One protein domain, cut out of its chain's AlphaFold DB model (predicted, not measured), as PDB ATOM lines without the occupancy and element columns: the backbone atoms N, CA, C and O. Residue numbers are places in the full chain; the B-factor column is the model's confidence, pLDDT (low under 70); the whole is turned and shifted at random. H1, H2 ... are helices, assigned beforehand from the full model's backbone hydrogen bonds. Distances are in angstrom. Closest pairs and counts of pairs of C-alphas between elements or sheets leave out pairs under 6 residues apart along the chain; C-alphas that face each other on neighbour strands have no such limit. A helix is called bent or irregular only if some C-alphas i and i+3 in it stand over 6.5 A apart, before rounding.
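This is residues 58 to 114 of the 114 residues of an uncharacterized protein of Flavobacterium psychrophilum (UniProt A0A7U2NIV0). The longest helix, H3, and the helix before it, H2, make a V that opens from their first residues, Lys 76 of H2 and Ala 98 of H3, and the third helix, H1, points its last residues toward both arms. Residues 89 to 97 fold back from the end of H2 to the closed end of the V. You are reading 57 residues with three named helices, H1, H2 and H3 in chain order, and no named strand, an all helix domain. The whole is compact, with a radius of gyration of the C-alphas of 10.6 A and spans of 29 by 21 by 16 A.

Begin with H3, residues 98 to 113. Its residues 98 to 105 alone touch H2, residues 76 to 88; the closest C-alphas are those of Lys 76 and Ala 98, 5.3 A apart. These two helices run the same way at a steep tilt of 56 degrees. Next look at H1, residues 58 to 71, which only just touches H3, with 3 pairs of C-alphas within 8 A. They touch with residues 69 to 70 of H1 and residues 105 to 109 of H3 alone, and the closest C-alphas, those of Leu 69 and Lys 109, are 7.5 A apart. H1 and H3 run opposite ways at a steep tilt of 60 degrees. H1 and H2 are close but not clearly touching, with the C-alphas of Leu 69 and Leu 85 closest at 7.2 A. In H1 every O i to N i+4 pair is within hydrogen-bond range; in H2 7 of 9 are, and in H3 11 of 12.

Find C-alpha 98 at (-115.450, 26.368, 44.278); from there H3 runs 22.8 A to C-alpha 113 at (-105.993, 29.180, 64.864). H2 measures 18.2 A from C-alpha 76 to C-alpha 88 and is irregular: C-alphas 77 and 80 are 8.1 A apart. H1 begins at C-alpha 58, at (-89.947, 27.191, 54.575), and measures 19.8 A to C-alpha 71.

The two C-alphas farthest apart, of Thr 60 and Asp 95, are 29.5 A apart. The printed part has no cut and ends at residue 114, the chain's last. The link from H1 to H2 is tight, with 4 residues, and that from H2 to H3 is short, with 9. The mean pLDDT of the printed part is 88.3; look for values under 70 at residues 58 to 60 and residue 114.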
ATOM      1  N   THR A  58     -88.644  27.852  54.394       48.84
ATOM      2  CA  THR A  58     -89.947  27.191  54.575       48.84
ATOM      3  C   THR A  58     -90.841  27.917  55.573       48.84
ATOM      4  O   THR A  58     -92.049  27.927  55.368       48.84
ATOM      5  N   ASP A  59     -90.294  28.575  56.599       51.66
ATOM      6  CA  ASP A  59     -91.115  29.368  57.526       51.66
ATOM      7  C   ASP A  59     -91.651  30.634  56.847       51.66
ATOM      8  O   ASP A  59     -92.846  30.900  56.898       51.66
ATOM      9  N   THR A  60     -90.817  31.370  56.107       61.34
ATOM     10  CA  THR A  60     -91.232  32.654  55.520       61.34
ATOM     11  C   THR A  60     -92.226  32.491  54.369       61.34
ATOM     12  O   THR A  60     -93.165  33.280  54.253       61.34
ATOM     13  N   GLU A  61     -92.064  31.468  53.522       73.75
ATOM     14  CA  GLU A  61     -93.002  31.221  52.421       73.75
ATOM     15  C   GLU A  61     -94.329  30.631  52.918       73.75
ATOM     16  O   GLU A  61     -95.398  31.054  52.466       73.75
ATOM     17  N   LEU A  62     -94.279  29.731  53.908       80.62
ATOM     18  CA  LEU A  62     -95.481  29.212  54.554       80.62
ATOM     19  C   LEU A  62     -96.239  30.336  55.268       80.62
ATOM     20  O   LEU A  62     -97.440  30.481  55.056       80.62
ATOM     21  N   GLU A  63     -95.552  31.184  56.041       81.12
ATOM     22  CA  GLU A  63     -96.143  32.370  56.672       81.12
ATOM     23  C   GLU A  63     -96.753  33.327  55.640       81.12
ATOM     24  O   GLU A  63     -97.837  33.873  55.863       81.12
ATOM     25  N   ALA A  64     -96.096  33.531  54.493       85.69
ATOM     26  CA  ALA A  64     -96.632  34.351  53.411       85.69
ATOM     27  C   ALA A  64     -97.914  33.745  52.822       85.69
ATOM     28  O   ALA A  64     -98.886  34.469  52.599       85.69
ATOM     29  N   LYS A  65     -97.958  32.422  52.630       88.00
ATOM     30  CA  LYS A  65     -99.141  31.716  52.121       88.00
ATOM     31  C   LYS A  65    -100.274  31.638  53.137       88.00
ATOM     32  O   LYS A  65    -101.435  31.749  52.744       88.00
ATOM     33  N   VAL A  66     -99.972  31.527  54.430       88.19
ATOM     34  CA  VAL A  66    -100.978  31.651  55.496       88.19
ATOM     35  C   VAL A  66    -101.559  33.066  55.504       88.19
ATOM     36  O   VAL A  66    -102.776  33.209  55.471       88.19
ATOM     37  N   LYS A  67    -100.730  34.116  55.425       87.88
ATOM     38  CA  LYS A  67    -101.219  35.502  55.303       87.88
ATOM     39  C   LYS A  67    -102.051  35.717  54.039       87.88
ATOM     40  O   LYS A  67    -103.040  36.445  54.075       87.88
ATOM     41  N   GLU A  68    -101.674  35.103  52.920       89.19
ATOM     42  CA  GLU A  68    -102.462  35.133  51.684       89.19
ATOM     43  C   GLU A  68    -103.838  34.489  51.898       89.19
ATOM     44  O   GLU A  68    -104.848  35.098  51.555       89.19
ATOM     45  N   LEU A  69    -103.902  33.319  52.546       90.75
ATOM     46  CA  LEU A  69    -105.156  32.662  52.930       90.75
ATOM     47  C   LEU A  69    -105.992  33.507  53.910       90.75
ATOM     48  O   LEU A  69    -107.221  33.506  53.845       90.75
ATOM     49  N   GLU A  70    -105.353  34.237  54.824       88.19
ATOM     50  CA  GLU A  70    -106.050  35.095  55.779       88.19
ATOM     51  C   GLU A  70    -106.698  36.315  55.125       88.19
ATOM     52  O   GLU A  70    -107.835  36.640  55.473       88.19
ATOM     53  N   ASN A  71    -105.994  36.943  54.178       88.88
ATOM     54  CA  ASN A  71    -106.449  38.127  53.448       88.88
ATOM     55  C   ASN A  71    -107.357  37.795  52.254       88.88
ATOM     56  O   ASN A  71    -108.109  38.655  51.798       88.88
ATOM     57  N   THR A  72    -107.283  36.571  51.726       89.31
ATOM     58  CA  THR A  72    -108.117  36.143  50.601       89.31
ATOM     59  C   THR A  72    -109.544  35.903  51.071       89.31
ATOM     60  O   THR A  72    -109.812  35.065  51.933       89.31
ATOM     61  N   GLU A  73    -110.489  36.598  50.447       90.62
ATOM     62  CA  GLU A  73    -111.905  36.313  50.631       90.62
ATOM     63  C   GLU A  73    -112.245  34.967  49.968       90.62
ATOM     64  O   GLU A  73    -112.043  34.785  48.761       90.62
ATOM     65  N   LEU A  74    -112.734  34.000  50.756       91.31
ATOM     66  CA  LEU A  74    -113.040  32.636  50.305       91.31
ATOM     67  C   LEU A  74    -114.362  32.589  49.520       91.31
ATOM     68  O   LEU A  74    -115.346  31.988  49.945       91.31
ATOM     69  N   VAL A  75    -114.380  33.244  48.359       92.50
ATOM     70  CA  VAL A  75    -115.521  33.330  47.437       92.50
ATOM     71  C   VAL A  75    -115.186  32.716  46.081       92.50
ATOM     72  O   VAL A  75    -114.032  32.652  45.658       92.50
ATOM     73  N   LYS A  76    -116.220  32.292  45.348       90.94
ATOM     74  CA  LYS A  76    -116.090  31.656  44.024       90.94
ATOM     75  C   LYS A  76    -115.348  32.510  42.987       90.94
ATOM     76  O   LYS A  76    -114.756  31.958  42.065       90.94
ATOM     77  N   GLU A  77    -115.374  33.834  43.131       93.00
ATOM     78  CA  GLU A  77    -114.672  34.773  42.246       93.00
ATOM     79  C   GLU A  77    -113.149  34.607  42.340       93.00
ATOM     80  O   GLU A  77    -112.447  34.726  41.337       93.00
ATOM     81  N   ASN A  78    -112.654  34.175  43.504       93.06
ATOM     82  CA  ASN A  78    -111.242  33.908  43.760       93.06
ATOM     83  C   ASN A  78    -110.845  32.451  43.481       93.06
ATOM     84  O   ASN A  78    -109.785  32.014  43.916       93.06
ATOM     85  N   TYR A  79    -111.649  31.687  42.729       93.12
ATOM     86  CA  TYR A  79    -111.440  30.250  42.483       93.12
ATOM     87  C   TYR A  79    -109.997  29.862  42.126       93.12
ATOM     88  O   TYR A  79    -109.497  28.852  42.615       93.12
ATOM     89  N   LYS A  80    -109.322  30.655  41.283       94.69
ATOM     90  CA  LYS A  80    -107.920  30.410  40.906       94.69
ATOM     91  C   LYS A  80    -107.004  30.421  42.134       94.69
ATOM     92  O   LYS A  80    -106.273  29.461  42.336       94.69
ATOM     93  N   VAL A  81    -107.135  31.447  42.973       92.94
ATOM     94  CA  VAL A  81    -106.380  31.594  44.225       92.94
ATOM     95  C   VAL A  81    -106.703  30.446  45.177       92.94
ATOM     96  O   VAL A  81    -105.797  29.805  45.695       92.94
ATOM     97  N   LEU A  82    -107.986  30.105  45.344       94.06
ATOM     98  CA  LEU A  82    -108.397  28.987  46.200       94.06
ATOM     99  C   LEU A  82    -107.767  27.664  45.754       94.06
ATOM    100  O   LEU A  82    -107.282  26.888  46.573       94.06
ATOM    101  N   LYS A  83    -107.744  27.411  44.445       94.25
ATOM    102  CA  LYS A  83    -107.138  26.208  43.876       94.25
ATOM    103  C   LYS A  83    -105.627  26.162  44.104       94.25
ATOM    104  O   LYS A  83    -105.102  25.097  44.429       94.25
ATOM    105  N   ASP A  84    -104.944  27.292  43.947       93.62
ATOM    106  CA  ASP A  84    -103.505  27.391  44.195       93.62
ATOM    107  C   ASP A  84    -103.177  27.181  45.679       93.62
ATOM    108  O   ASP A  84    -102.263  26.419  45.992       93.62
ATOM    109  N   LEU A  85    -103.966  27.757  46.593       92.81
ATOM    110  CA  LEU A  85    -103.816  27.556  48.037       92.81
ATOM    111  C   LEU A  85    -104.053  26.093  48.430       92.81
ATOM    112  O   LEU A  85    -103.230  25.510  49.129       92.81
ATOM    113  N   VAL A  86    -105.120  25.458  47.930       93.69
ATOM    114  CA  VAL A  86    -105.388  24.029  48.176       93.69
ATOM    115  C   VAL A  86    -104.230  23.154  47.705       93.69
ATOM    116  O   VAL A  86    -103.835  22.226  48.407       93.69
ATOM    117  N   LYS A  87    -103.649  23.461  46.541       92.75
ATOM    118  CA  LYS A  87    -102.497  22.725  46.013       92.75
ATOM    119  C   LYS A  87    -101.229  22.967  46.835       92.75
ATOM    120  O   LYS A  87    -100.487  22.016  47.065       92.75
ATOM    121  N   TYR A  88    -100.986  24.206  47.263       91.25
ATOM    122  CA  TYR A  88     -99.831  24.572  48.084       91.25
ATOM    123  C   TYR A  88     -99.871  23.870  49.444       91.25
ATOM    124  O   TYR A  88     -98.914  23.206  49.826       91.25
ATOM    125  N   PHE A  89    -101.014  23.942  50.130       90.75
ATOM    126  CA  PHE A  89    -101.229  23.298  51.428       90.75
ATOM    127  C   PHE A  89    -101.523  21.798  51.334       90.75
ATOM    128  O   PHE A  89    -101.730  21.158  52.362       90.75
ATOM    129  N   GLN A  90    -101.554  21.242  50.118       92.12
ATOM    130  CA  GLN A  90    -101.827  19.828  49.856       92.12
ATOM    131  C   GLN A  90    -103.122  19.342  50.534       92.12
ATOM    132  O   GLN A  90    -103.161  18.272  51.133       92.12
ATOM    133  N   ILE A  91    -104.188  20.145  50.460       92.12
ATOM    134  CA  ILE A  91    -105.471  19.828  51.097       92.12
ATOM    135  C   ILE A  91    -106.244  18.843  50.215       92.12
ATOM    136  O   ILE A  91    -106.539  19.131  49.054       92.12
ATOM    137  N   ASP A  92    -106.616  17.695  50.780       89.94
ATOM    138  CA  ASP A  92    -107.464  16.717  50.106       89.94
ATOM    139  C   ASP A  92    -108.899  17.237  49.950       89.94
ATOM    140  O   ASP A  92    -109.580  17.575  50.919       89.94
ATOM    141  N   THR A  93    -109.382  17.271  48.709       91.50
ATOM    142  CA  THR A  93    -110.735  17.733  48.366       91.50
ATOM    143  C   THR A  93    -111.456  16.683  47.533       91.50
ATOM    144  O   THR A  93    -110.884  16.168  46.573       91.50
ATOM    145  N   VAL A  94    -112.729  16.418  47.843       90.19
ATOM    146  CA  VAL A  94    -113.568  15.447  47.109       90.19
ATOM    147  C   VAL A  94    -113.780  15.824  45.638       90.19
ATOM    148  O   VAL A  94    -113.895  14.953  44.778       90.19
ATOM    149  N   ASP A  95    -113.795  17.120  45.329       92.81
ATOM    150  CA  ASP A  95    -113.853  17.644  43.971       92.81
ATOM    151  C   ASP A  95    -113.238  19.051  43.896       92.81
ATOM    152  O   ASP A  95    -112.894  19.668  44.900       92.81
ATOM    153  N   GLN A  96    -113.082  19.554  42.672       90.81
ATOM    154  CA  GLN A  96    -112.458  20.848  42.383       90.81
ATOM    155  C   GLN A  96    -113.493  21.965  42.170       90.81
ATOM    156  O   GLN A  96    -113.211  22.926  41.449       90.81
ATOM    157  N   LYS A  97    -114.707  21.843  42.725       94.12
ATOM    158  CA  LYS A  97    -115.714  22.912  42.688       94.12
ATOM    159  C   LYS A  97    -115.373  23.983  43.714       94.12
ATOM    160  O   LYS A  97    -114.857  23.688  44.786       94.12
ATOM    161  N   ALA A  98    -115.723  25.230  43.403       91.75
ATOM    162  CA  ALA A  98    -115.450  26.368  44.278       91.75
ATOM    163  C   ALA A  98    -115.989  26.160  45.703       91.75
ATOM    164  O   ALA A  98    -115.269  26.422  46.654       91.75
ATOM    165  N   GLU A  99    -117.207  25.630  45.851       94.25
ATOM    166  CA  GLU A  99    -117.822  25.351  47.158       94.25
ATOM    167  C   GLU A  99    -116.970  24.390  47.999       94.25
ATOM    168  O   GLU A  99    -116.686  24.670  49.160       94.25
ATOM    169  N   THR A 100    -116.484  23.309  47.387       95.19
ATOM    170  CA  THR A 100    -115.621  22.316  48.034       95.19
ATOM    171  C   THR A 100    -114.284  22.918  48.465       95.19
ATOM    172  O   THR A 100    -113.845  22.693  49.592       95.19
ATOM    173  N   LEU A 101    -113.652  23.726  47.604       94.94
ATOM    174  CA  LEU A 101    -112.385  24.394  47.932       94.94
ATOM    175  C   LEU A 101    -112.559  25.413  49.071       94.94
ATOM    176  O   LEU A 101    -111.705  25.498  49.951       94.94
ATOM    177  N   ILE A 102    -113.665  26.167  49.072       95.25
ATOM    178  CA  ILE A 102    -113.990  27.149  50.118       95.25
ATOM    179  C   ILE A 102    -114.142  26.456  51.472       95.25
ATOM    180  O   ILE A 102    -113.541  26.902  52.449       95.25
ATOM    181  N   VAL A 103    -114.910  25.363  51.534       95.50
ATOM    182  CA  VAL A 103    -115.100  24.589  52.771       95.50
ATOM    183  C   VAL A 103    -113.759  24.058  53.278       95.50
ATOM    184  O   VAL A 103    -113.405  24.306  54.428       95.50
ATOM    185  N   ALA A 104    -112.973  23.424  52.407       95.25
ATOM    186  CA  ALA A 104    -111.694  22.828  52.780       95.25
ATOM    187  C   ALA A 104    -110.678  23.865  53.303       95.25
ATOM    188  O   ALA A 104    -110.034  23.648  54.332       95.25
ATOM    189  N   LEU A 105    -110.565  25.023  52.643       94.19
ATOM    190  CA  LEU A 105    -109.692  26.115  53.089       94.19
ATOM    191  C   LEU A 105    -110.185  26.776  54.381       94.19
ATOM    192  O   LEU A 105    -109.368  27.188  55.201       94.19
ATOM    193  N   THR A 106    -111.502  26.851  54.588       93.88
ATOM    194  CA  THR A 106    -112.088  27.373  55.833       93.88
ATOM    195  C   THR A 106    -111.739  26.468  57.013       93.88
ATOM    196  O   THR A 106    -111.267  26.948  58.042       93.88
ATOM    197  N   GLU A 107    -111.909  25.153  56.860       92.56
ATOM    198  CA  GLU A 107    -111.530  24.177  57.886       92.56
ATOM    199  C   GLU A 107    -110.025  24.200  58.166       92.56
ATOM    200  O   GLU A 107    -109.610  24.140  59.323       92.56
ATOM    201  N   TYR A 108    -109.199  24.311  57.121       92.62
ATOM    202  CA  TYR A 108    -107.750  24.428  57.267       92.62
ATOM    203  C   TYR A 108    -107.357  25.701  58.029       92.62
ATOM    204  O   TYR A 108    -106.590  25.627  58.985       92.62
ATOM    205  N   LYS A 109    -107.950  26.851  57.684       90.56
ATOM    206  CA  LYS A 109    -107.731  28.127  58.382       90.56
ATOM    207  C   LYS A 109    -108.094  28.040  59.868       90.56
ATOM    208  O   LYS A 109    -107.341  28.533  60.697       90.56
ATOM    209  N   LEU A 110    -109.202  27.380  60.214       89.88
ATOM    210  CA  LEU A 110    -109.600  27.175  61.612       89.88
ATOM    211  C   LEU A 110    -108.599  26.306  62.386       89.88
ATOM    212  O   LEU A 110    -108.312  26.602  63.540       89.88
ATOM    213  N   LYS A 111    -108.033  25.270  61.754       89.50
ATOM    214  CA  LYS A 111    -107.002  24.417  62.374       89.50
ATOM    215  C   LYS A 111    -105.709  25.171  62.681       89.50
ATOM    216  O   LYS A 111    -105.024  24.796  63.619       89.50
ATOM    217  N   LEU A 112    -105.377  26.210  61.911       82.81
ATOM    218  CA  LEU A 112    -104.205  27.057  62.170       82.81
ATOM    219  C   LEU A 112    -104.396  27.997  63.372       82.81
ATOM    220  O   LEU A 112    -103.413  28.489  63.916       82.81
ATOM    221  N   GLN A 113    -105.644  28.273  63.763       76.56
ATOM    222  CA  GLN A 113    -105.993  29.180  64.864       76.56
ATOM    223  C   GLN A 113    -106.311  28.453  66.184       76.56
ATOM    224  O   GLN A 113    -106.550  29.124  67.191       76.56
ATOM    225  N   ALA A 114    -106.365  27.118  66.165       67.31
ATOM    226  CA  ALA A 114    -106.697  26.257  67.302       67.31
ATOM    227  C   ALA A 114    -105.441  25.803  68.057       67.31
ATOM    228  O   ALA A 114    -105.503  25.777  69.308       67.31
TER     229      ALA A 114